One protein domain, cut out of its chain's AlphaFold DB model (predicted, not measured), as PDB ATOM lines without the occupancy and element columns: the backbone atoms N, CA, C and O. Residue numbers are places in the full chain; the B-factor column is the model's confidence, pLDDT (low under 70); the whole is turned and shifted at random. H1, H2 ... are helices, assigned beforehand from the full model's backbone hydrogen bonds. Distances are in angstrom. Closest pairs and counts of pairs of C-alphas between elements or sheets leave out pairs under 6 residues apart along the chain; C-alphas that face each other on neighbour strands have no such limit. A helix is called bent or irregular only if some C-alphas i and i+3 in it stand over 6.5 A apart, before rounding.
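Overview. This is residues 22 to 196 of the 196 residues of an uncharacterized protein of Chlorobi bacterium OLB7 (UniProt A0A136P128). Long helices make a V: one arm is the hairpin of H4 and H5, the other is H6 with the bent helix H3 packed along it. H1 and H2 pack on H3a and H6 at the open end of that second arm, and H3b and H6 meet the hairpin where the arms join. The 175 printed residues hold six named helices, H1 to H6 in order, and no named strand: all helix. The whole is loose, with a radius of gyration of the C-alphas of 19.4 A, and flat, spanning 57 by 44 by 22 A.

Along the chain. H1, residues 24 to 32, begins at C-alpha 24 (-30.476, -45.638, 32.131). H2 is residues 35 to 45. H3, residues 49 to 82, was assigned as one helix by its hydrogen bonds but is bent, C-alphas 62 and 65 being 6.9 A apart; its arms are H3a, 49 to 62, and H3b, 65 to 82. H4, 90 to 121, measures 46.5 A, H5, 127 to 157, 44.5 A, and H6, 161 to 194, 48.6 A, ending at C-alpha 194 (-23.290, -47.605, 46.284).

Arrangement. H6 touches H3a with residues 186 to 194 alone, the closest C-alphas being Ala 59 and Ala 190, 5.1 A. H1 touches H6, about perpendicular at 79 degrees, closest at C-alphas 32 and 184, 5.2 A. H3b touches H4 at C-alphas 76 and 94, 4.9 A. H4 and H5 form a helical hairpin at a shallow tilt of 23 degrees. H5 touches H6 at C-alphas 150 and 164, 5.6 A, a steep tilt of 57 degrees. H4 and H6 are apart. Every O i to N i+4 pair is within hydrogen-bond range in H1, H2, H3a, H4, H5 and H6; in H3b 12 of 14 are.

Size, cuts and confidence. The C-alphas farthest apart, Gly 46 and Ser 160, are 58.5 A apart. The printed part has no cut and no long link. Residues 22 to 24 and 124 have pLDDT under 70.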
ATOM      1  N   VAL A  22     -27.189 -41.751  28.163       65.50
ATOM      2  CA  VAL A  22     -28.536 -41.816  28.726       65.50
ATOM      3  C   VAL A  22     -28.402 -42.341  30.156       65.50
ATOM      4  O   VAL A  22     -27.833 -43.424  30.322       65.50
ATOM      5  N   PRO A  23     -28.930 -41.634  31.172       63.47
ATOM      6  CA  PRO A  23     -28.990 -42.135  32.540       63.47
ATOM      7  C   PRO A  23     -30.034 -43.256  32.595       63.47
ATOM      8  O   PRO A  23     -31.209 -43.071  32.927       63.47
ATOM      9  N   VAL A  24     -29.626 -44.444  32.148       67.25
ATOM     10  CA  VAL A  24     -30.476 -45.638  32.131       67.25
ATOM     11  C   VAL A  24     -30.754 -46.082  33.566       67.25
ATOM     12  O   VAL A  24     -31.845 -46.585  33.833       67.25
ATOM     13  N   SER A  25     -29.812 -45.869  34.495       73.38
ATOM     14  CA  SER A  25     -29.981 -46.319  35.876       73.38
ATOM     15  C   SER A  25     -31.108 -45.574  36.587       73.38
ATOM     16  O   SER A  25     -31.938 -46.231  37.198       73.38
ATOM     17  N   GLU A  26     -31.223 -44.249  36.445       72.94
ATOM     18  CA  GLU A  26     -32.235 -43.457  37.156       72.94
ATOM     19  C   GLU A  26     -33.659 -43.897  36.790       72.94
ATOM     20  O   GLU A  26     -34.481 -44.182  37.665       72.94
ATOM     21  N   ASN A  27     -33.938 -44.049  35.493       76.00
ATOM     22  CA  ASN A  27     -35.247 -44.496  35.014       76.00
ATOM     23  C   ASN A  27     -35.571 -45.926  35.462       76.00
ATOM     24  O   ASN A  27     -36.701 -46.219  35.838       76.00
ATOM     25  N   VAL A  28     -34.594 -46.834  35.434       77.44
ATOM     26  CA  VAL A  28     -34.829 -48.232  35.820       77.44
ATOM     27  C   VAL A  28     -34.968 -48.376  37.334       77.44
ATOM     28  O   VAL A  28     -35.850 -49.092  37.799       77.44
ATOM     29  N   VAL A  29     -34.133 -47.686  38.107       79.94
ATOM     30  CA  VAL A  29     -34.137 -47.729  39.574       79.94
ATOM     31  C   VAL A  29     -35.442 -47.148  40.115       79.94
ATOM     32  O   VAL A  29     -36.071 -47.781  40.954       79.94
ATOM     33  N   THR A  30     -35.918 -46.026  39.570       82.69
ATOM     34  CA  THR A  30     -37.208 -45.429  39.967       82.69
ATOM     35  C   THR A  30     -38.432 -46.245  39.546       82.69
ATOM     36  O   THR A  30     -39.488 -46.116  40.162       82.69
ATOM     37  N   MET A  31     -38.318 -47.096  38.519       82.56
ATOM     38  CA  MET A  31     -39.362 -48.068  38.164       82.56
ATOM     39  C   MET A  31     -39.317 -49.330  39.032       82.56
ATOM     40  O   MET A  31     -40.348 -49.973  39.221       82.56
ATOM     41  N   ALA A  32     -38.130 -49.724  39.499       84.00
ATOM     42  CA  ALA A  32     -37.916 -50.975  40.219       84.00
ATOM     43  C   ALA A  32     -38.055 -50.845  41.742       84.00
ATOM     44  O   ALA A  32     -38.379 -51.841  42.385       84.00
ATOM     45  N   PHE A  33     -37.813 -49.657  42.299       86.38
ATOM     46  CA  PHE A  33     -37.749 -49.412  43.739       86.38
ATOM     47  C   PHE A  33     -38.588 -48.205  44.152       86.38
ATOM     48  O   PHE A  33     -38.741 -47.241  43.397       86.38
ATOM     49  N   GLU A  34     -39.118 -48.252  45.374       88.75
ATOM     50  CA  GLU A  34     -39.824 -47.119  45.968       88.75
ATOM     51  C   GLU A  34     -38.855 -45.961  46.252       88.75
ATOM     52  O   GLU A  34     -37.656 -46.152  46.486       88.75
ATOM     53  N   LYS A  35     -39.370 -44.725  46.241       86.31
ATOM     54  CA  LYS A  35     -38.543 -43.524  46.457       86.31
ATOM     55  C   LYS A  35     -37.869 -43.547  47.825       86.31
ATOM     56  O   LYS A  35     -36.759 -43.043  47.972       86.31
ATOM     57  N   GLU A  36     -38.540 -44.134  48.805       88.50
ATOM     58  CA  GLU A  36     -38.079 -44.334  50.169       88.50
ATOM     59  C   GLU A  36     -36.815 -45.202  50.213       88.50
ATOM     60  O   GLU A  36     -35.871 -44.859  50.923       88.50
ATOM     61  N   GLU A  37     -36.761 -46.275  49.420       86.50
ATOM     62  CA  GLU A  37     -35.599 -47.169  49.343       86.50
ATOM     63  C   GLU A  37     -34.405 -46.473  48.685       86.50
ATOM     64  O   GLU A  37     -33.295 -46.500  49.215       86.50
ATOM     65  N   ILE A  38     -34.643 -45.753  47.584       87.56
ATOM     66  CA  ILE A  38     -33.601 -44.980  46.892       87.56
ATOM     67  C   ILE A  38     -33.033 -43.901  47.822       87.56
ATOM     68  O   ILE A  38     -31.817 -43.720  47.909       87.56
ATOM     69  N   GLN A  39     -33.907 -43.200  48.549       88.94
ATOM     70  CA  GLN A  39     -33.498 -42.178  49.505       88.94
ATOM     71  C   GLN A  39     -32.710 -42.789  50.668       88.94
ATOM     72  O   GLN A  39     -31.727 -42.192  51.101       88.94
ATOM     73  N   ALA A  40     -33.099 -43.968  51.162       89.31
ATOM     74  CA  ALA A  40     -32.366 -44.672  52.209       89.31
ATOM     75  C   ALA A  40     -30.943 -45.034  51.756       89.31
ATOM     76  O   ALA A  40     -29.991 -44.697  52.462       89.31
ATOM     77  N   SER A  41     -30.780 -45.615  50.561       87.44
ATOM     78  CA  SER A  41     -29.454 -45.922  50.003       87.44
ATOM     79  C   SER A  41     -28.630 -44.657  49.730       87.44
ATOM     80  O   SER A  41     -27.427 -44.637  49.992       87.44
ATOM     81  N   PHE A  42     -29.256 -43.562  49.278       90.00
ATOM     82  CA  PHE A  42     -28.570 -42.275  49.123       90.00
ATOM     83  C   PHE A  42     -28.035 -41.750  50.461       90.00
ATOM     84  O   PHE A  42     -26.848 -41.433  50.563       90.00
ATOM     85  N   GLN A  43     -28.867 -41.723  51.505       90.06
ATOM     86  CA  GLN A  43     -28.452 -41.273  52.838       90.06
ATOM     87  C   GLN A  43     -27.373 -42.181  53.446       90.06
ATOM     88  O   GLN A  43     -26.423 -41.679  54.045       90.06
ATOM     89  N   ALA A  44     -27.489 -43.500  53.266       90.25
ATOM     90  CA  ALA A  44     -26.515 -44.472  53.758       90.25
ATOM     91  C   ALA A  44     -25.139 -44.329  53.084       90.25
ATOM     92  O   ALA A  44     -24.120 -44.543  53.734       90.25
ATOM     93  N   SER A  45     -25.103 -43.920  51.811       90.38
ATOM     94  CA  SER A  45     -23.854 -43.769  51.052       90.38
ATOM     95  C   SER A  45     -22.952 -42.626  51.542       90.38
ATOM     96  O   SER A  45     -21.744 -42.653  51.315       90.38
ATOM     97  N   GLY A  46     -23.524 -41.589  52.170       90.81
ATOM     98  CA  GLY A  46     -22.795 -40.375  52.562       90.81
ATOM     99  C   GLY A  46     -22.213 -39.561  51.393       90.81
ATOM    100  O   GLY A  46     -21.402 -38.662  51.621       90.81
ATOM    101  N   LEU A  47     -22.594 -39.868  50.147       91.44
ATOM    102  CA  LEU A  47     -22.099 -39.207  48.940       91.44
ATOM    103  C   LEU A  47     -22.877 -37.917  48.647       91.44
ATOM    104  O   LEU A  47     -24.009 -37.723  49.092       91.44
ATOM    105  N   SER A  48     -22.288 -37.036  47.834       92.62
ATOM    106  CA  SER A  48     -23.080 -35.998  47.169       92.62
ATOM    107  C   SER A  48     -24.060 -36.647  46.185       92.62
ATOM    108  O   SER A  48     -23.819 -37.750  45.693       92.62
ATOM    109  N   GLN A  49     -25.161 -35.961  45.871       87.38
ATOM    110  CA  GLN A  49     -26.152 -36.472  44.918       87.38
ATOM    111  C   GLN A  49     -25.524 -36.798  43.554       87.38
ATOM    112  O   GLN A  49     -25.822 -37.832  42.970       87.38
ATOM    113  N   GLU A  50     -24.611 -35.951  43.077       87.88
ATOM    114  CA  GLU A  50     -23.904 -36.152  41.808       87.88
ATOM    115  C   GLU A  50     -23.038 -37.421  41.830       87.88
ATOM    116  O   GLU A  50     -23.158 -38.267  40.948       87.88
ATOM    117  N   MET A  51     -22.250 -37.618  42.893       88.06
ATOM    118  CA  MET A  51     -21.414 -38.813  43.048       88.06
ATOM    119  C   MET A  51     -22.234 -40.092  43.246       88.06
ATOM    120  O   MET A  51     -21.820 -41.166  42.811       88.06
ATOM    121  N   PHE A  52     -23.389 -39.996  43.911       89.25
ATOM    122  CA  PHE A  52     -24.308 -41.119  44.073       89.25
ATOM    123  C   PHE A  52     -24.831 -41.597  42.716       89.25
ATOM    124  O   PHE A  52     -24.737 -42.786  42.415       89.25
ATOM    125  N   ILE A  53     -25.324 -40.672  41.887       86.81
ATOM    126  CA  ILE A  53     -25.847 -40.989  40.553       86.81
ATOM    127  C   ILE A  53     -24.742 -41.546  39.653       86.81
ATOM    128  O   ILE A  53     -24.952 -42.570  39.010       86.81
ATOM    129  N   GLU A  54     -23.544 -40.960  39.666       86.44
ATOM    130  CA  GLU A  54     -22.416 -41.465  38.876       86.44
ATOM    131  C   GLU A  54     -22.031 -42.903  39.269       86.44
ATOM    132  O   GLU A  54     -21.845 -43.772  38.409       86.44
ATOM    133  N   LYS A  55     -21.943 -43.188  40.576       87.12
ATOM    134  CA  LYS A  55     -21.618 -44.531  41.077       87.12
ATOM    135  C   LYS A  55     -22.727 -45.533  40.734       87.12
ATOM    136  O   LYS A  55     -22.419 -46.666  40.359       87.12
ATOM    137  N   LEU A  56     -23.990 -45.109  40.803       87.06
ATOM    138  CA  LEU A  56     -25.155 -45.905  40.419       87.06
ATOM    139  C   LEU A  56     -25.149 -46.235  38.919       87.06
ATOM    140  O   LEU A  56     -25.264 -47.407  38.555       87.06
ATOM    141  N   ASP A  57     -24.944 -45.239  38.053       85.38
ATOM    142  CA  ASP A  57     -24.854 -45.408  36.597       85.38
ATOM    143  C   ASP A  57     -23.695 -46.325  36.204       85.38
ATOM    144  O   ASP A  57     -23.852 -47.211  35.356       85.38
ATOM    145  N   SER A  58     -22.537 -46.156  36.843       85.62
ATOM    146  CA  SER A  58     -21.359 -46.993  36.618       85.62
ATOM    147  C   SER A  58     -21.618 -48.452  37.009       85.62
ATOM    148  O   SER A  58     -21.410 -49.363  36.198       85.62
ATOM    149  N   ALA A  59     -22.156 -48.685  38.213       85.94
ATOM    150  CA  ALA A  59     -22.501 -50.024  38.685       85.94
ATOM    151  C   ALA A  59     -23.538 -50.688  37.765       85.94
ATOM    152  O   ALA A  59     -23.334 -51.820  37.317       85.94
ATOM    153  N   PHE A  60     -24.597 -49.962  37.401       85.69
ATOM    154  CA  PHE A  60     -25.646 -50.445  36.509       85.69
ATOM    155  C   PHE A  60     -25.097 -50.810  35.121       85.69
ATOM    156  O   PHE A  60     -25.295 -51.926  34.635       85.69
ATOM    157  N   THR A  61     -24.343 -49.901  34.497       82.19
ATOM    158  CA  THR A  61     -23.790 -50.084  33.146       82.19
ATOM    159  C   THR A  61     -22.790 -51.236  33.096       82.19
ATOM    160  O   THR A  61     -22.781 -52.002  32.129       82.19
ATOM    161  N   SER A  62     -21.995 -51.424  34.153       83.44
ATOM    162  CA  SER A  62     -21.038 -52.533  34.247       83.44
ATOM    163  C   SER A  62     -21.707 -53.916  34.280       83.44
ATOM    164  O   SER A  62     -21.134 -54.897  33.799       83.44
ATOM    165  N   ALA A  63     -22.942 -54.002  34.785       84.50
ATOM    166  CA  ALA A  63     -23.691 -55.249  34.897       84.50
ATOM    167  C   ALA A  63     -24.440 -55.633  33.604       84.50
ATOM    168  O   ALA A  63     -24.702 -56.818  33.367       84.50
ATOM    169  N   LEU A  64     -24.759 -54.664  32.734       80.62
ATOM    170  CA  LEU A  64     -25.560 -54.897  31.525       80.62
ATOM    171  C   LEU A  64     -24.973 -55.942  30.546       80.62
ATOM    172  O   LEU A  64     -25.743 -56.763  30.031       80.62
ATOM    173  N   PRO A  65     -23.651 -55.996  30.271       80.81
ATOM    174  CA  PRO A  65     -23.097 -57.004  29.364       80.81
ATOM    175  C   PRO A  65     -23.277 -58.436  29.862       80.81
ATOM    176  O   PRO A  65     -23.618 -59.333  29.087       80.81
ATOM    177  N   ILE A  66     -23.089 -58.643  31.166       82.94
ATOM    178  CA  ILE A  66     -23.300 -59.940  31.814       82.94
ATOM    179  C   ILE A  66     -24.789 -60.301  31.768       82.94
ATOM    180  O   ILE A  66     -25.137 -61.451  31.495       82.94
ATOM    181  N   LEU A  67     -25.667 -59.310  31.945       78.50
ATOM    182  CA  LEU A  67     -27.114 -59.478  31.867       78.50
ATOM    183  C   LEU A  67     -27.547 -60.016  30.500       78.50
ATOM    184  O   LEU A  67     -28.195 -61.060  30.453       78.50
ATOM    185  N   LEU A  68     -27.128 -59.407  29.385       78.69
ATOM    186  CA  LEU A  68     -27.473 -59.929  28.051       78.69
ATOM    187  C   LEU A  68     -26.948 -61.349  27.819       78.69
ATOM    188  O   LEU A  68     -27.606 -62.143  27.144       78.69
ATOM    189  N   LEU A  69     -25.789 -61.695  28.382       85.19
ATOM    190  CA  LEU A  69     -25.241 -63.044  28.266       85.19
ATOM    191  C   LEU A  69     -26.092 -64.079  29.020       85.19
ATOM    192  O   LEU A  69     -26.307 -65.172  28.496       85.19
ATOM    193  N   LEU A  70     -26.595 -63.740  30.212       89.44
ATOM    194  CA  LEU A  70     -27.447 -64.611  31.033       89.44
ATOM    195  C   LEU A  70     -28.895 -64.698  30.527       89.44
ATOM    196  O   LEU A  70     -29.538 -65.741  30.681       89.44
ATOM    197  N   MET A  71     -29.393 -63.652  29.859       88.94
ATOM    198  CA  MET A  71     -30.713 -63.641  29.218       88.94
ATOM    199  C   MET A  71     -30.881 -64.781  28.213       88.94
ATOM    200  O   MET A  71     -31.929 -65.421  28.173       88.94
ATOM    201  N   VAL A  72     -29.849 -65.068  27.414       92.69
ATOM    202  CA  VAL A  72     -29.923 -66.067  26.339       92.69
ATOM    203  C   VAL A  72     -30.224 -67.485  26.853       92.69
ATOM    204  O   VAL A  72     -31.203 -68.078  26.389       92.69
ATOM    205  N   PRO A  73     -29.443 -68.077  27.782       94.19
ATOM    206  CA  PRO A  73     -29.740 -69.407  28.308       94.19
ATOM    207  C   PRO A  73     -31.030 -69.439  29.135       94.19
ATOM    208  O   PRO A  73     -31.737 -70.445  29.086       94.19
ATOM    209  N   LEU A  74     -31.371 -68.357  29.843       94.19
ATOM    210  CA  LEU A  74     -32.617 -68.278  30.605       94.19
ATOM    211  C   LEU A  74     -33.842 -68.291  29.682       94.19
ATOM    212  O   LEU A  74     -34.761 -69.085  29.880       94.19
ATOM    213  N   PHE A  75     -33.823 -67.481  28.624       94.94
ATOM    214  CA  PHE A  75     -34.876 -67.451  27.613       94.94
ATOM    215  C   PHE A  75     -34.989 -68.793  26.877       94.94
ATOM    216  O   PHE A  75     -36.093 -69.303  26.688       94.94
ATOM    217  N   ALA A  76     -33.860 -69.428  26.544       95.12
ATOM    218  CA  ALA A  76     -33.849 -70.775  25.977       95.12
ATOM    219  C   ALA A  76     -34.470 -71.815  26.927       95.12
ATOM    220  O   ALA A  76     -35.193 -72.710  26.483       95.12
ATOM    221  N   GLY A  77     -34.200 -71.692  28.231       94.94
ATOM    222  CA  GLY A  77     -34.795 -72.517  29.282       94.94
ATOM    223  C   GLY A  77     -36.307 -72.350  29.348       94.94
ATOM    224  O   GLY A  77     -37.037 -73.337  29.290       94.94
ATOM    225  N   MET A  78     -36.790 -71.107  29.362       93.69
ATOM    226  CA  MET A  78     -38.225 -70.820  29.352       93.69
ATOM    227  C   MET A  78     -38.901 -71.311  28.075       93.69
ATOM    228  O   MET A  78     -39.951 -71.945  28.140       93.69
ATOM    229  N   MET A  79     -38.268 -71.135  26.914       92.69
ATOM    230  CA  MET A  79     -38.779 -71.679  25.658       92.69
ATOM    231  C   MET A  79     -38.871 -73.210  25.695       92.69
ATOM    232  O   MET A  79     -39.822 -73.777  25.156       92.69
ATOM    233  N   ARG A  80     -37.918 -73.894  26.342       92.94
ATOM    234  CA  ARG A  80     -37.974 -75.349  26.547       92.94
ATOM    235  C   ARG A  80     -39.131 -75.758  27.464       92.94
ATOM    236  O   ARG A  80     -39.740 -76.792  27.206       92.94
ATOM    237  N   LEU A  81     -39.433 -74.968  28.497       92.06
ATOM    238  CA  LEU A  81     -40.560 -75.195  29.413       92.06
ATOM    239  C   LEU A  81     -41.925 -74.924  28.765       92.06
ATOM    240  O   LEU A  81     -42.889 -75.623  29.058       92.06
ATOM    241  N   ILE A  82     -42.017 -73.952  27.860       89.19
ATOM    242  CA  ILE A  82     -43.242 -73.714  27.079       89.19
ATOM    243  C   ILE A  82     -43.438 -74.849  26.067       89.19
ATOM    244  O   ILE A  82     -44.518 -75.418  25.936       89.19
ATOM    245  N   ASN A  83     -42.355 -75.250  25.400       83.69
ATOM    246  CA  ASN A  83     -42.372 -76.247  24.337       83.69
ATOM    247  C   ASN A  83     -41.961 -77.642  24.829       83.69
ATOM    248  O   ASN A  83     -41.188 -78.334  24.154       83.69
ATOM    249  N   LEU A  84     -42.477 -78.081  25.983       77.81
ATOM    250  CA  LEU A  84     -42.156 -79.400  26.561       77.81
ATOM    251  C   LEU A  84     -42.525 -80.560  25.631       77.81
ATOM    252  O   LEU A  84     -41.846 -81.584  25.609       77.81
ATOM    253  N   THR A  85     -43.580 -80.384  24.837       71.50
ATOM    254  CA  THR A  85     -44.047 -81.365  23.850       71.50
ATOM    255  C   THR A  85     -43.167 -81.411  22.600       71.50
ATOM    256  O   THR A  85     -43.215 -82.386  21.844       71.50
ATOM    257  N   SER A  86     -42.326 -80.396  22.377       75.56
ATOM    258  CA  SER A  86     -41.400 -80.393  21.253       75.56
ATOM    259  C   SER A  86     -40.266 -81.397  21.496       75.56
ATOM    260  O   SER A  86     -39.609 -81.424  22.542       75.56
ATOM    261  N   ARG A  87     -39.979 -82.225  20.487       82.50
ATOM    262  CA  ARG A  87     -38.851 -83.179  20.506       82.50
ATOM    263  C   ARG A  87     -37.486 -82.502  20.322       82.50
ATOM    264  O   ARG A  87     -36.466 -83.180  20.208       82.50
ATOM    265  N   ASN A  88     -37.460 -81.173  20.276       87.00
ATOM    266  CA  ASN A  88     -36.254 -80.402  20.035       87.00
ATOM    267  C   ASN A  88     -35.357 -80.404  21.271       87.00
ATOM    268  O   ASN A  88     -35.805 -80.265  22.405       87.00
ATOM    269  N   ARG A  89     -34.053 -80.580  21.058       92.50
ATOM    270  CA  ARG A  89     -33.063 -80.552  22.142       92.50
ATOM    271  C   ARG A  89     -32.899 -79.119  22.659       92.50
ATOM    272  O   ARG A  89     -33.031 -78.177  21.882       92.50
ATOM    273  N   PHE A  90     -32.507 -78.953  23.926       93.19
ATOM    274  CA  PHE A  90     -32.221 -77.638  24.531       93.19
ATOM    275  C   PHE A  90     -31.306 -76.762  23.657       93.19
ATOM    276  O   PHE A  90     -31.560 -75.575  23.488       93.19
ATOM    277  N   ILE A  91     -30.305 -77.371  23.011       94.50
ATOM    278  CA  ILE A  91     -29.381 -76.670  22.112       94.50
ATOM    279  C   ILE A  91     -30.080 -75.953  20.943       94.50
ATOM    280  O   ILE A  91     -29.600 -74.916  20.502       94.50
ATOM    281  N   VAL A  92     -31.225 -76.455  20.464       93.75
ATOM    282  CA  VAL A  92     -32.014 -75.803  19.405       93.75
ATOM    283  C   VAL A  92     -32.623 -74.503  19.927       93.75
ATOM    284  O   VAL A  92     -32.481 -73.467  19.285       93.75
ATOM    285  N   HIS A  93     -33.221 -74.536  21.123       94.00
ATOM    286  CA  HIS A  93     -33.756 -73.343  21.792       94.00
ATOM    287  C   HIS A  93     -32.649 -72.340  22.120       94.00
ATOM    288  O   HIS A  93     -32.835 -71.137  21.956       94.00
ATOM    289  N   LEU A  94     -31.473 -72.825  22.519       94.75
ATOM    290  CA  LEU A  94     -30.320 -71.978  22.799       94.75
ATOM    291  C   LEU A  94     -29.818 -71.263  21.538       94.75
ATOM    292  O   LEU A  94     -29.643 -70.047  21.550       94.75
ATOM    293  N   ILE A  95     -29.638 -71.991  20.430       94.50
ATOM    294  CA  ILE A  95     -29.239 -71.413  19.137       94.50
ATOM    295  C   ILE A  95     -30.286 -70.410  18.644       94.50
ATOM    296  O   ILE A  95     -29.922 -69.321  18.200       94.50
ATOM    297  N   PHE A  96     -31.573 -70.749  18.751       94.31
ATOM    298  CA  PHE A  96     -32.663 -69.837  18.410       94.31
ATOM    299  C   PHE A  96     -32.584 -68.544  19.231       94.31
ATOM    300  O   PHE A  96     -32.630 -67.455  18.665       94.31
ATOM    301  N   SER A  97     -32.392 -68.664  20.546       94.38
ATOM    302  CA  SER A  97     -32.283 -67.522  21.458       94.38
ATOM    303  C   SER A  97     -31.100 -66.632  21.082       94.38
ATOM    304  O   SER A  97     -31.265 -65.424  20.953       94.38
ATOM    305  N   PHE A  98     -29.930 -67.207  20.781       93.25
ATOM    306  CA  PHE A  98     -28.788 -66.432  20.287       93.25
ATOM    307  C   PHE A  98     -29.124 -65.624  19.032       93.25
ATOM    308  O   PHE A  98     -28.764 -64.450  18.952       93.25
ATOM    309  N   HIS A  99     -29.809 -66.226  18.058       92.69
ATOM    310  CA  HIS A  99     -30.216 -65.519  16.845       92.69
ATOM    311  C   HIS A  99     -31.222 -64.407  17.131       92.69
ATOM    312  O   HIS A  99     -31.053 -63.304  16.617       92.69
ATOM    313  N   LEU A 100     -32.217 -64.679  17.977       93.00
ATOM    314  CA  LEU A 100     -33.230 -63.702  18.350       93.00
ATOM    315  C   LEU A 100     -32.613 -62.493  19.056       93.00
ATOM    316  O   LEU A 100     -32.801 -61.369  18.600       93.00
ATOM    317  N   PHE A 101     -31.821 -62.705  20.107       91.38
ATOM    318  CA  PHE A 101     -31.189 -61.601  20.833       91.38
ATOM    319  C   PHE A 101     -30.159 -60.852  19.979       91.38
ATOM    320  O   PHE A 101     -30.074 -59.632  20.070       91.38
ATOM    321  N   SER A 102     -29.431 -61.545  19.095       91.12
ATOM    322  CA  SER A 102     -28.549 -60.885  18.116       91.12
ATOM    323  C   SER A 102     -29.335 -59.966  17.185       91.12
ATOM    324  O   SER A 102     -28.927 -58.838  16.928       91.12
ATOM    325  N   PHE A 103     -30.466 -60.452  16.672       93.25
ATOM    326  CA  PHE A 103     -31.321 -59.682  15.783       93.25
ATOM    327  C   PHE A 103     -31.919 -58.468  16.496       93.25
ATOM    328  O   PHE A 103     -31.866 -57.372  15.950       93.25
ATOM    329  N   VAL A 104     -32.427 -58.643  17.719       90.81
ATOM    330  CA  VAL A 104     -32.960 -57.540  18.532       90.81
ATOM    331  C   VAL A 104     -31.876 -56.499  18.805       90.81
ATOM    332  O   VAL A 104     -32.106 -55.324  18.551       90.81
ATOM    333  N   ALA A 105     -30.675 -56.911  19.224       89.06
ATOM    334  CA  ALA A 105     -29.558 -55.990  19.438       89.06
ATOM    335  C   ALA A 105     -29.207 -55.209  18.159       89.06
ATOM    336  O   ALA A 105     -29.077 -53.986  18.196       89.06
ATOM    337  N   ALA A 106     -29.116 -55.893  17.013       90.12
ATOM    338  CA  ALA A 106     -28.854 -55.251  15.725       90.12
ATOM    339  C   ALA A 106     -29.965 -54.267  15.324       90.12
ATOM    340  O   ALA A 106     -29.674 -53.149  14.905       90.12
ATOM    341  N   ALA A 107     -31.233 -54.661  15.471       93.06
ATOM    342  CA  ALA A 107     -32.381 -53.816  15.160       93.06
ATOM    343  C   ALA A 107     -32.429 -52.575  16.062       93.06
ATOM    344  O   ALA A 107     -32.692 -51.483  15.564       93.06
ATOM    345  N   SER A 108     -32.100 -52.713  17.349       89.56
ATOM    346  CA  SER A 108     -31.998 -51.593  18.287       89.56
ATOM    347  C   SER A 108     -30.863 -50.635  17.926       89.56
ATOM    348  O   SER A 108     -31.072 -49.427  17.954       89.56
ATOM    349  N   VAL A 109     -29.689 -51.143  17.521       90.25
ATOM    350  CA  VAL A 109     -28.591 -50.293  17.019       90.25
ATOM    351  C   VAL A 109     -29.039 -49.510  15.790       90.25
ATOM    352  O   VAL A 109     -28.841 -48.300  15.728       90.25
ATOM    353  N   VAL A 110     -29.669 -50.174  14.819       92.94
ATOM    354  CA  VAL A 110     -30.169 -49.507  13.610       92.94
ATOM    355  C   VAL A 110     -31.235 -48.468  13.959       92.94
ATOM    356  O   VAL A 110     -31.161 -47.347  13.467       92.94
ATOM    357  N   GLY A 111     -32.186 -48.802  14.834       92.25
ATOM    358  CA  GLY A 111     -33.205 -47.867  15.308       92.25
ATOM    359  C   GLY A 111     -32.593 -46.639  15.978       92.25
ATOM    360  O   GLY A 111     -32.952 -45.514  15.645       92.25
ATOM    361  N   PHE A 112     -31.601 -46.837  16.846       88.94
ATOM    362  CA  PHE A 112     -30.868 -45.737  17.466       88.94
ATOM    363  C   PHE A 112     -30.160 -44.855  16.429       88.94
ATOM    364  O   PHE A 112     -30.295 -43.635  16.470       88.94
ATOM    365  N   LEU A 113     -29.461 -45.446  15.454       90.62
ATOM    366  CA  LEU A 113     -28.809 -44.685  14.383       90.62
ATOM    367  C   LEU A 113     -29.816 -43.866  13.568       90.62
ATOM    368  O   LEU A 113     -29.532 -42.722  13.218       90.62
ATOM    369  N   VAL A 114     -31.002 -44.419  13.300       91.69
ATOM    370  CA  VAL A 114     -32.091 -43.686  12.642       91.69
ATOM    371  C   VAL A 114     -32.531 -42.497  13.496       91.69
ATOM    372  O   VAL A 114     -32.644 -41.398  12.962       91.69
ATOM    373  N   ILE A 115     -32.717 -42.679  14.806       88.94
ATOM    374  CA  ILE A 115     -33.075 -41.586  15.726       88.94
ATOM    375  C   ILE A 115     -32.004 -40.493  15.718       88.94
ATOM    376  O   ILE A 115     -32.347 -39.321  15.603       88.94
ATOM    377  N   VAL A 116     -30.718 -40.852  15.774       86.81
ATOM    378  CA  VAL A 116     -29.612 -39.879  15.726       86.81
ATOM    379  C   VAL A 116     -29.633 -39.083  14.423       86.81
ATOM    380  O   VAL A 116     -29.556 -37.857  14.452       86.81
ATOM    381  N   VAL A 117     -29.777 -39.753  13.276       88.31
ATOM    382  CA  VAL A 117     -29.835 -39.078  11.970       88.31
ATOM    383  C   VAL A 117     -31.054 -38.158  11.885       88.31
ATOM    384  O   VAL A 117     -30.921 -37.017  11.449       88.31
ATOM    385  N   LEU A 118     -32.225 -38.618  12.334       87.38
ATOM    386  CA  LEU A 118     -33.434 -37.793  12.379       87.38
ATOM    387  C   LEU A 118     -33.254 -36.585  13.307       87.38
ATOM    388  O   LEU A 118     -33.630 -35.483  12.922       87.38
ATOM    389  N   GLY A 119     -32.625 -36.767  14.469       84.06
ATOM    390  CA  GLY A 119     -32.320 -35.700  15.421       84.06
ATOM    391  C   GLY A 119     -31.394 -34.629  14.844       84.06
ATOM    392  O   GLY A 119     -31.663 -33.441  14.996       84.06
ATOM    393  N   ILE A 120     -30.355 -35.036  14.106       79.94
ATOM    394  CA  ILE A 120     -29.460 -34.107  13.393       79.94
ATOM    395  C   ILE A 120     -30.238 -33.309  12.336       79.94
ATOM    396  O   ILE A 120     -30.063 -32.098  12.216       79.94
ATOM    397  N   VAL A 121     -31.112 -33.969  11.573       77.31
ATOM    398  CA  VAL A 121     -31.910 -33.317  10.518       77.31
ATOM    399  C   VAL A 121     -32.959 -32.370  11.107       77.31
ATOM    400  O   VAL A 121     -33.280 -31.344  10.509       77.31
ATOM    401  N   ALA A 122     -33.483 -32.687  12.284       75.31
ATOM    402  CA  ALA A 122     -34.622 -32.004  12.871       75.31
ATOM    403  C   ALA A 122     -34.267 -31.026  13.998       75.31
ATOM    404  O   ALA A 122     -35.157 -30.592  14.731       75.31
ATOM    405  N   MET A 123     -33.010 -30.577  14.069       70.94
ATOM    406  CA  MET A 123     -32.571 -29.495  14.966       70.94
ATOM    407  C   MET A 123     -33.399 -28.195  14.833       70.94
ATOM    408  O   MET A 123     -33.326 -27.334  15.701       70.94
ATOM    409  N   ALA A 124     -34.212 -28.056  13.780       69.06
ATOM    410  CA  ALA A 124     -35.119 -26.931  13.554       69.06
ATOM    411  C   ALA A 124     -36.600 -27.187  13.930       69.06
ATOM    412  O   ALA A 124     -37.393 -26.251  13.882       69.06
ATOM    413  N   ALA A 125     -37.000 -28.422  14.267       75.19
ATOM    414  CA  ALA A 125     -38.412 -28.828  14.372       75.19
ATOM    415  C   ALA A 125     -38.984 -28.868  15.806       75.19
ATOM    416  O   ALA A 125     -40.185 -29.071  15.972       75.19
ATOM    417  N   GLY A 126     -38.156 -28.654  16.834       80.94
ATOM    418  CA  GLY A 126     -38.572 -28.680  18.243       80.94
ATOM    419  C   GLY A 126     -38.569 -30.079  18.880       80.94
ATOM    420  O   GLY A 126     -38.460 -31.100  18.202       80.94
ATOM    421  N   THR A 127     -38.659 -30.119  20.213       82.25
ATOM    422  CA  THR A 127     -38.476 -31.334  21.033       82.25
ATOM    423  C   THR A 127     -39.630 -32.333  20.916       82.25
ATOM    424  O   THR A 127     -39.380 -33.528  20.793       82.25
ATOM    425  N   GLU A 128     -40.881 -31.872  20.849       86.38
ATOM    426  CA  GLU A 128     -42.068 -32.746  20.756       86.38
ATOM    427  C   GLU A 128     -42.074 -33.613  19.483       86.38
ATOM    428  O   GLU A 128     -42.456 -34.790  19.495       86.38
ATOM    429  N   VAL A 129     -41.602 -33.050  18.366       86.31
ATOM    430  CA  VAL A 129     -41.472 -33.782  17.098       86.31
ATOM    431  C   VAL A 129     -40.428 -34.892  17.238       86.31
ATOM    432  O   VAL A 129     -40.630 -35.990  16.721       86.31
ATOM    433  N   MET A 130     -39.336 -34.645  17.968       85.00
ATOM    434  CA  MET A 130     -38.285 -35.643  18.205       85.00
ATOM    435  C   MET A 130     -38.750 -36.790  19.080       85.00
ATOM    436  O   MET A 130     -38.496 -37.943  18.735       85.00
ATOM    437  N   GLU A 131     -39.484 -36.498  20.147       86.56
ATOM    438  CA  GLU A 131     -40.078 -37.530  20.996       86.56
ATOM    439  C   GLU A 131     -41.040 -38.417  20.197       86.56
ATOM    440  O   GLU A 131     -40.965 -39.645  20.260       86.56
ATOM    441  N   THR A 132     -41.881 -37.802  19.359       90.06
ATOM    442  CA  THR A 132     -42.823 -38.528  18.497       90.06
ATOM    443  C   THR A 132     -42.093 -39.418  17.488       90.06
ATOM    444  O   THR A 132     -42.433 -40.594  17.336       90.06
ATOM    445  N   LEU A 133     -41.068 -38.899  16.802       89.75
ATOM    446  CA  LEU A 133     -40.283 -39.692  15.849       89.75
ATOM    447  C   LEU A 133     -39.527 -40.829  16.539       89.75
ATOM    448  O   LEU A 133     -39.520 -41.948  16.025       89.75
ATOM    449  N   ALA A 134     -38.934 -40.577  17.708       89.25
ATOM    450  CA  ALA A 134     -38.267 -41.610  18.491       89.25
ATOM    451  C   ALA A 134     -39.245 -42.725  18.881       89.25
ATOM    452  O   ALA A 134     -38.948 -43.902  18.664       89.25
ATOM    453  N   ALA A 135     -40.445 -42.376  19.358       90.81
ATOM    454  CA  ALA A 135     -41.489 -43.345  19.681       90.81
ATOM    455  C   ALA A 135     -41.891 -44.193  18.460       90.81
ATOM    456  O   ALA A 135     -41.985 -45.417  18.559       90.81
ATOM    457  N   LEU A 136     -42.065 -43.573  17.287       94.12
ATOM    458  CA  LEU A 136     -42.385 -44.291  16.048       94.12
ATOM    459  C   LEU A 136     -41.270 -45.255  15.625       94.12
ATOM    460  O   LEU A 136     -41.561 -46.381  15.216       94.12
ATOM    461  N   VAL A 137     -40.002 -44.852  15.751       93.88
ATOM    462  CA  VAL A 137     -38.860 -45.731  15.458       93.88
ATOM    463  C   VAL A 137     -38.825 -46.917  16.424       93.88
ATOM    464  O   VAL A 137     -38.648 -48.051  15.981       93.88
ATOM    465  N   LEU A 138     -39.056 -46.695  17.720       91.31
ATOM    466  CA  LEU A 138     -39.112 -47.772  18.714       91.31
ATOM    467  C   LEU A 138     -40.250 -48.761  18.426       91.31
ATOM    468  O   LEU A 138     -40.033 -49.975  18.463       91.31
ATOM    469  N   ILE A 139     -41.438 -48.266  18.060       94.94
ATOM    470  CA  ILE A 139     -42.568 -49.108  17.637       94.94
ATOM    471  C   ILE A 139     -42.198 -49.922  16.391       94.94
ATOM    472  O   ILE A 139     -42.470 -51.123  16.338       94.94
ATOM    473  N   ALA A 140     -41.541 -49.307  15.405       95.81
ATOM    474  CA  ALA A 140     -41.108 -49.999  14.193       95.81
ATOM    475  C   ALA A 140     -40.095 -51.117  14.497       95.81
ATOM    476  O   ALA A 140     -40.236 -52.226  13.978       95.81
ATOM    477  N   VAL A 141     -39.121 -50.865  15.378       94.56
ATOM    478  CA  VAL A 141     -38.164 -51.881  15.850       94.56
ATOM    479  C   VAL A 141     -38.890 -53.029  16.553       94.56
ATOM    480  O   VAL A 141     -38.621 -54.193  16.251       94.56
ATOM    481  N   ALA A 142     -39.849 -52.727  17.434       92.50
ATOM    482  CA  ALA A 142     -40.627 -53.741  18.145       92.50
ATOM    483  C   ALA A 142     -41.454 -54.616  17.186       92.50
ATOM    484  O   ALA A 142     -41.403 -55.845  17.262       92.50
ATOM    485  N   ILE A 143     -42.157 -54.006  16.226       95.69
ATOM    486  CA  ILE A 143     -42.910 -54.733  15.192       95.69
ATOM    487  C   ILE A 143     -41.967 -55.610  14.361       95.69
ATOM    488  O   ILE A 143     -42.276 -56.772  14.088       95.69
ATOM    489  N   TYR A 144     -40.796 -55.091  13.987       96.44
ATOM    490  CA  TYR A 144     -39.824 -55.844  13.203       96.44
ATOM    491  C   TYR A 144     -39.272 -57.056  13.970       96.44
ATOM    492  O   TYR A 144     -39.174 -58.148  13.403       96.44
ATOM    493  N   ALA A 145     -39.003 -56.906  15.270       93.69
ATOM    494  CA  ALA A 145     -38.624 -58.003  16.161       93.69
ATOM    495  C   ALA A 145     -39.713 -59.082  16.269       93.69
ATOM    496  O   ALA A 145     -39.402 -60.275  16.189       93.69
ATOM    497  N   LEU A 146     -40.985 -58.690  16.373       95.06
ATOM    498  CA  LEU A 146     -42.112 -59.628  16.396       95.06
ATOM    499  C   LEU A 146     -42.228 -60.403  15.079       95.06
ATOM    500  O   LEU A 146     -42.293 -61.633  15.091       95.06
ATOM    501  N   ILE A 147     -42.176 -59.710  13.939       96.50
ATOM    502  CA  ILE A 147     -42.238 -60.340  12.611       96.50
ATOM    503  C   ILE A 147     -41.077 -61.322  12.425       96.50
ATOM    504  O   ILE A 147     -41.286 -62.454  11.979       96.50
ATOM    505  N   TYR A 148     -39.858 -60.922  12.794       96.06
ATOM    506  CA  TYR A 148     -38.696 -61.805  12.744       96.06
ATOM    507  C   TYR A 148     -38.898 -63.052  13.605       96.06
ATOM    508  O   TYR A 148     -38.680 -64.165  13.126       96.06
ATOM    509  N   THR A 149     -39.371 -62.879  14.843       94.69
ATOM    510  CA  THR A 149     -39.645 -63.981  15.775       94.69
ATOM    511  C   THR A 149     -40.645 -64.962  15.178       94.69
ATOM    512  O   THR A 149     -40.383 -66.165  15.161       94.69
ATOM    513  N   MET A 150     -41.735 -64.463  14.588       96.06
ATOM    514  CA  MET A 150     -42.735 -65.302  13.930       96.06
ATOM    515  C   MET A 150     -42.130 -66.120  12.781       96.06
ATOM    516  O   MET A 150     -42.304 -67.339  12.698       96.06
ATOM    517  N   ILE A 151     -41.379 -65.466  11.889       97.06
ATOM    518  CA  ILE A 151     -40.739 -66.132  10.746       97.06
ATOM    519  C   ILE A 151     -39.726 -67.178  11.227       97.06
ATOM    520  O   ILE A 151     -39.677 -68.286  10.682       97.06
ATOM    521  N   ALA A 152     -38.926 -66.850  12.241       94.56
ATOM    522  CA  ALA A 152     -37.919 -67.740  12.799       94.56
ATOM    523  C   ALA A 152     -38.560 -68.962  13.474       94.56
ATOM    524  O   ALA A 152     -38.147 -70.089  13.195       94.56
ATOM    525  N   LEU A 153     -39.605 -68.766  14.287       93.56
ATOM    526  CA  LEU A 153     -40.349 -69.855  14.925       93.56
ATOM    527  C   LEU A 153     -40.926 -70.809  13.885       93.56
ATOM    528  O   LEU A 153     -40.753 -72.022  13.987       93.56
ATOM    529  N   ARG A 154     -41.549 -70.263  12.836       94.56
ATOM    530  CA  ARG A 154     -42.114 -71.074  11.756       94.56
ATOM    531  C   ARG A 154     -41.055 -71.929  11.065       94.56
ATOM    532  O   ARG A 154     -41.297 -73.101  10.800       94.56
ATOM    533  N   LYS A 155     -39.886 -71.351  10.777       93.75
ATOM    534  CA  LYS A 155     -38.787 -72.041  10.085       93.75
ATOM    535  C   LYS A 155     -38.109 -73.105  10.948       93.75
ATOM    536  O   LYS A 155     -37.754 -74.153  10.424       93.75
ATOM    537  N   VAL A 156     -37.906 -72.835  12.238       92.56
ATOM    538  CA  VAL A 156     -37.149 -73.722  13.139       92.56
ATOM    539  C   VAL A 156     -38.035 -74.807  13.752       92.56
ATOM    540  O   VAL A 156     -37.604 -75.951  13.865       92.56
ATOM    541  N   TYR A 157     -39.269 -74.466  14.128       90.62
ATOM    542  CA  TYR A 157     -40.172 -75.363  14.858       90.62
ATOM    543  C   TYR A 157     -41.294 -75.945  13.992       90.62
ATOM    544  O   TYR A 157     -41.969 -76.875  14.424       90.62
ATOM    545  N   GLY A 158     -41.496 -75.443  12.768       89.81
ATOM    546  CA  GLY A 158     -42.490 -75.986  11.835       89.81
ATOM    547  C   GLY A 158     -43.947 -75.716  12.229       89.81
ATOM    548  O   GLY A 158     -44.848 -76.399  11.750       89.81
ATOM    549  N   TYR A 159     -44.197 -74.742  13.107       89.81
ATOM    550  CA  TYR A 159     -45.542 -74.404  13.575       89.81
ATOM    551  C   TYR A 159     -46.445 -73.828  12.471       89.81
ATOM    552  O   TYR A 159     -45.990 -73.202  11.508       89.81
ATOM    553  N   SER A 160     -47.760 -74.015  12.626       94.38
ATOM    554  CA  SER A 160     -48.770 -73.311  11.825       94.38
ATOM    555  C   SER A 160     -48.750 -71.812  12.143       94.38
ATOM    556  O   SER A 160     -48.281 -71.412  13.205       94.38
ATOM    557  N   TRP A 161     -49.284 -70.958  11.266       95.44
ATOM    558  CA  TRP A 161     -49.303 -69.508  11.519       95.44
ATOM    559  C   TRP A 161     -50.011 -69.117  12.822       95.44
ATOM    560  O   TRP A 161     -49.520 -68.245  13.533       95.44
ATOM    561  N   ALA A 162     -51.115 -69.788  13.162       95.06
ATOM    562  CA  ALA A 162     -51.810 -69.562  14.427       95.06
ATOM    563  C   ALA A 162     -50.938 -69.963  15.629       95.06
ATOM    564  O   ALA A 162     -50.823 -69.198  16.582       95.06
ATOM    565  N   GLY A 163     -50.264 -71.118  15.553       93.69
ATOM    566  CA  GLY A 163     -49.331 -71.557  16.593       93.69
ATOM    567  C   GLY A 163     -48.154 -70.596  16.755       93.69
ATOM    568  O   GLY A 163     -47.832 -70.206  17.867       93.69
ATOM    569  N   VAL A 164     -47.569 -70.137  15.647       94.56
ATOM    570  CA  VAL A 164     -46.495 -69.134  15.636       94.56
ATOM    571  C   VAL A 164     -46.937 -67.828  16.288       94.56
ATOM    572  O   VAL A 164     -46.167 -67.245  17.045       94.56
ATOM    573  N   PHE A 165     -48.148 -67.352  15.996       95.38
ATOM    574  CA  PHE A 165     -48.672 -66.116  16.573       95.38
ATOM    575  C   PHE A 165     -48.837 -66.228  18.093       95.38
ATOM    576  O   PHE A 165     -48.306 -65.395  18.822       95.38
ATOM    577  N   ILE A 166     -49.497 -67.292  18.567       94.75
ATOM    578  CA  ILE A 166     -49.680 -67.553  20.003       94.75
ATOM    579  C   ILE A 166     -48.321 -67.675  20.696       94.75
ATOM    580  O   ILE A 166     -48.075 -67.003  21.692       94.75
ATOM    581  N   GLU A 167     -47.417 -68.476  20.135       93.25
ATOM    582  CA  GLU A 167     -46.087 -68.693  20.703       93.25
ATOM    583  C   GLU A 167     -45.272 -67.395  20.738       93.25
ATOM    584  O   GLU A 167     -44.590 -67.115  21.717       93.25
ATOM    585  N   THR A 168     -45.384 -66.551  19.710       94.81
ATOM    586  CA  THR A 168     -44.720 -65.240  19.689       94.81
ATOM    587  C   THR A 168     -45.248 -64.338  20.800       94.81
ATOM    588  O   THR A 168     -44.447 -63.680  21.459       94.81
ATOM    589  N   LEU A 169     -46.562 -64.315  21.050       94.75
ATOM    590  CA  LEU A 169     -47.136 -63.542  22.156       94.75
ATOM    591  C   LEU A 169     -46.637 -64.050  23.511       94.75
ATOM    592  O   LEU A 169     -46.169 -63.255  24.323       94.75
ATOM    593  N   VAL A 170     -46.669 -65.368  23.732       94.88
ATOM    594  CA  VAL A 170     -46.175 -65.988  24.971       94.88
ATOM    595  C   VAL A 170     -44.696 -65.666  25.183       94.88
ATOM    596  O   VAL A 170     -44.313 -65.204  26.255       94.88
ATOM    597  N   LEU A 171     -43.865 -65.846  24.155       93.06
ATOM    598  CA  LEU A 171     -42.436 -65.550  24.229       93.06
ATOM    599  C   LEU A 171     -42.147 -64.058  24.403       93.06
ATOM    600  O   LEU A 171     -41.171 -63.720  25.063       93.06
ATOM    601  N   SER A 172     -42.989 -63.172  23.866       91.69
ATOM    602  CA  SER A 172     -42.862 -61.726  24.082       91.69
ATOM    603  C   SER A 172     -43.131 -61.373  25.541       91.69
ATOM    604  O   SER A 172     -42.327 -60.676  26.154       91.69
ATOM    605  N   VAL A 173     -44.205 -61.912  26.128       94.12
ATOM    606  CA  VAL A 173     -44.512 -61.731  27.556       94.12
ATOM    607  C   VAL A 173     -43.385 -62.291  28.419       94.12
ATOM    608  O   VAL A 173     -42.901 -61.605  29.313       94.12
ATOM    609  N   VAL A 174     -42.908 -63.503  28.126       93.12
ATOM    610  CA  VAL A 174     -41.781 -64.109  28.846       93.12
ATOM    611  C   VAL A 174     -40.512 -63.274  28.712       93.12
ATOM    612  O   VAL A 174     -39.834 -63.053  29.710       93.12
ATOM    613  N   GLY A 175     -40.203 -62.771  27.517       91.12
ATOM    614  CA  GLY A 175     -39.065 -61.885  27.290       91.12
ATOM    615  C   GLY A 175     -39.146 -60.615  28.138       91.12
ATOM    616  O   GLY A 175     -38.167 -60.269  28.793       91.12
ATOM    617  N   VAL A 176     -40.318 -59.973  28.192       90.75
ATOM    618  CA  VAL A 176     -40.555 -58.778  29.019       90.75
ATOM    619  C   VAL A 176     -40.430 -59.093  30.510       90.75
ATOM    620  O   VAL A 176     -39.738 -58.368  31.215       90.75
ATOM    621  N   VAL A 177     -41.039 -60.180  30.995       92.44
ATOM    622  CA  VAL A 177     -40.969 -60.583  32.413       92.44
ATOM    623  C   VAL A 177     -39.531 -60.887  32.829       92.44
ATOM    624  O   VAL A 177     -39.078 -60.421  33.873       92.44
ATOM    625  N   ILE A 178     -38.800 -61.640  32.003       91.25
ATOM    626  CA  ILE A 178     -37.392 -61.949  32.244       91.25
ATOM    627  C   ILE A 178     -36.566 -60.654  32.278       91.25
ATOM    628  O   ILE A 178     -35.770 -60.475  33.198       91.25
ATOM    629  N   ALA A 179     -36.754 -59.761  31.301       87.94
ATOM    630  CA  ALA A 179     -36.022 -58.500  31.223       87.94
ATOM    631  C   ALA A 179     -36.311 -57.601  32.433       87.94
ATOM    632  O   ALA A 179     -35.373 -57.112  33.054       87.94
ATOM    633  N   ALA A 180     -37.583 -57.440  32.812       89.00
ATOM    634  CA  ALA A 180     -37.991 -56.645  33.968       89.00
ATOM    635  C   ALA A 180     -37.391 -57.190  35.271       89.00
ATOM    636  O   ALA A 180     -36.723 -56.451  35.987       89.00
ATOM    637  N   GLY A 181     -37.540 -58.493  35.539       89.69
ATOM    638  CA  GLY A 181     -36.987 -59.108  36.750       89.69
ATOM    639  C   GLY A 181     -35.464 -58.975  36.845       89.69
ATOM    640  O   GLY A 181     -34.922 -58.732  37.921       89.69
ATOM    641  N   TYR A 182     -34.760 -59.075  35.715       85.50
ATOM    642  CA  TYR A 182     -33.313 -58.866  35.688       85.50
ATOM    643  C   TYR A 182     -32.902 -57.403  35.851       85.50
ATOM    644  O   TYR A 182     -31.918 -57.141  36.536       85.50
ATOM    645  N   LEU A 183     -33.630 -56.457  35.254       87.25
ATOM    646  CA  LEU A 183     -33.384 -55.027  35.445       87.25
ATOM    647  C   LEU A 183     -33.573 -54.630  36.914       87.25
ATOM    648  O   LEU A 183     -32.716 -53.938  37.457       87.25
ATOM    649  N   SER A 184     -34.610 -55.147  37.583       87.38
ATOM    650  CA  SER A 184     -34.804 -54.972  39.028       87.38
ATOM    651  C   SER A 184     -33.650 -55.567  39.840       87.38
ATOM    652  O   SER A 184     -33.154 -54.927  40.763       87.38
ATOM    653  N   MET A 185     -33.163 -56.759  39.473       88.38
ATOM    654  CA  MET A 185     -32.009 -57.381  40.135       88.38
ATOM    655  C   MET A 185     -30.730 -56.543  39.980       88.38
ATOM    656  O   MET A 185     -29.985 -56.380  40.944       88.38
ATOM    657  N   VAL A 186     -30.472 -55.993  38.788       87.12
ATOM    658  CA  VAL A 186     -29.308 -55.125  38.546       87.12
ATOM    659  C   VAL A 186     -29.436 -53.807  39.288       87.12
ATOM    660  O   VAL A 186     -28.462 -53.370  39.889       87.12
ATOM    661  N   ALA A 187     -30.618 -53.196  39.291       86.88
ATOM    662  CA  ALA A 187     -30.864 -51.982  40.052       86.88
ATOM    663  C   ALA A 187     -30.640 -52.216  41.562       86.88
ATOM    664  O   ALA A 187     -29.961 -51.417  42.198       86.88
ATOM    665  N   GLY A 188     -31.082 -53.354  42.111       87.44
ATOM    666  CA  GLY A 188     -30.832 -53.708  43.514       87.44
ATOM    667  C   GLY A 188     -29.353 -53.956  43.819       87.44
ATOM    668  O   GLY A 188     -28.834 -53.483  44.827       87.44
ATOM    669  N   PHE A 189     -28.642 -54.648  42.921       87.19
ATOM    670  CA  PHE A 189     -27.192 -54.822  43.036       87.19
ATOM    671  C   PHE A 189     -26.451 -53.480  42.980       87.19
ATOM    672  O   PHE A 189     -25.540 -53.251  43.772       87.19
ATOM    673  N   ALA A 190     -26.849 -52.588  42.069       87.19
ATOM    674  CA  ALA A 190     -26.250 -51.269  41.925       87.19
ATOM    675  C   ALA A 190     -26.465 -50.419  43.186       87.19
ATOM    676  O   ALA A 190     -25.503 -49.839  43.678       87.19
ATOM    677  N   LEU A 191     -27.672 -50.424  43.769       86.19
ATOM    678  CA  LEU A 191     -27.954 -49.748  45.042       86.19
ATOM    679  C   LEU A 191     -27.069 -50.280  46.182       86.19
ATOM    680  O   LEU A 191     -26.383 -49.498  46.837       86.19
ATOM    681  N   GLY A 192     -26.982 -51.603  46.350       85.12
ATOM    682  CA  GLY A 192     -26.134 -52.212  47.384       85.12
ATOM    683  C   GLY A 192     -24.627 -51.997  47.179       85.12
ATOM    684  O   GLY A 192     -23.853 -52.078  48.131       85.12
ATOM    685  N   PHE A 193     -24.185 -51.715  45.950       84.38
ATOM    686  CA  PHE A 193     -22.791 -51.366  45.656       84.38
ATOM    687  C   PHE A 193     -22.470 -49.903  45.988       84.38
ATOM    688  O   PHE A 193     -21.323 -49.560  46.273       84.38
ATOM    689  N   VAL A 194     -23.471 -49.021  45.949       83.00
ATOM    690  CA  VAL A 194     -23.290 -47.605  46.284       83.00
ATOM    691  C   VAL A 194     -23.138 -47.402  47.796       83.00
ATOM    692  O   VAL A 194     -22.368 -46.527  48.189       83.00
ATOM    693  N   GLU A 195     -23.777 -48.249  48.610       76.81
ATOM    694  CA  GLU A 195     -23.705 -48.254  50.084       76.81
ATOM    695  C   GLU A 195     -22.332 -48.644  50.668       76.81
ATOM    696  O   GLU A 195     -22.059 -48.329  51.825       76.81
ATOM    697  N   GLN A 196     -21.482 -49.334  49.895       70.44
ATOM    698  CA  GLN A 196     -20.131 -49.759  50.301       70.44
ATOM    699  C   GLN A 196     -19.074 -48.698  50.001       70.44
ATOM    700  O   GLN A 196     -18.172 -48.516  50.845       70.44
TER     701      GLN A 196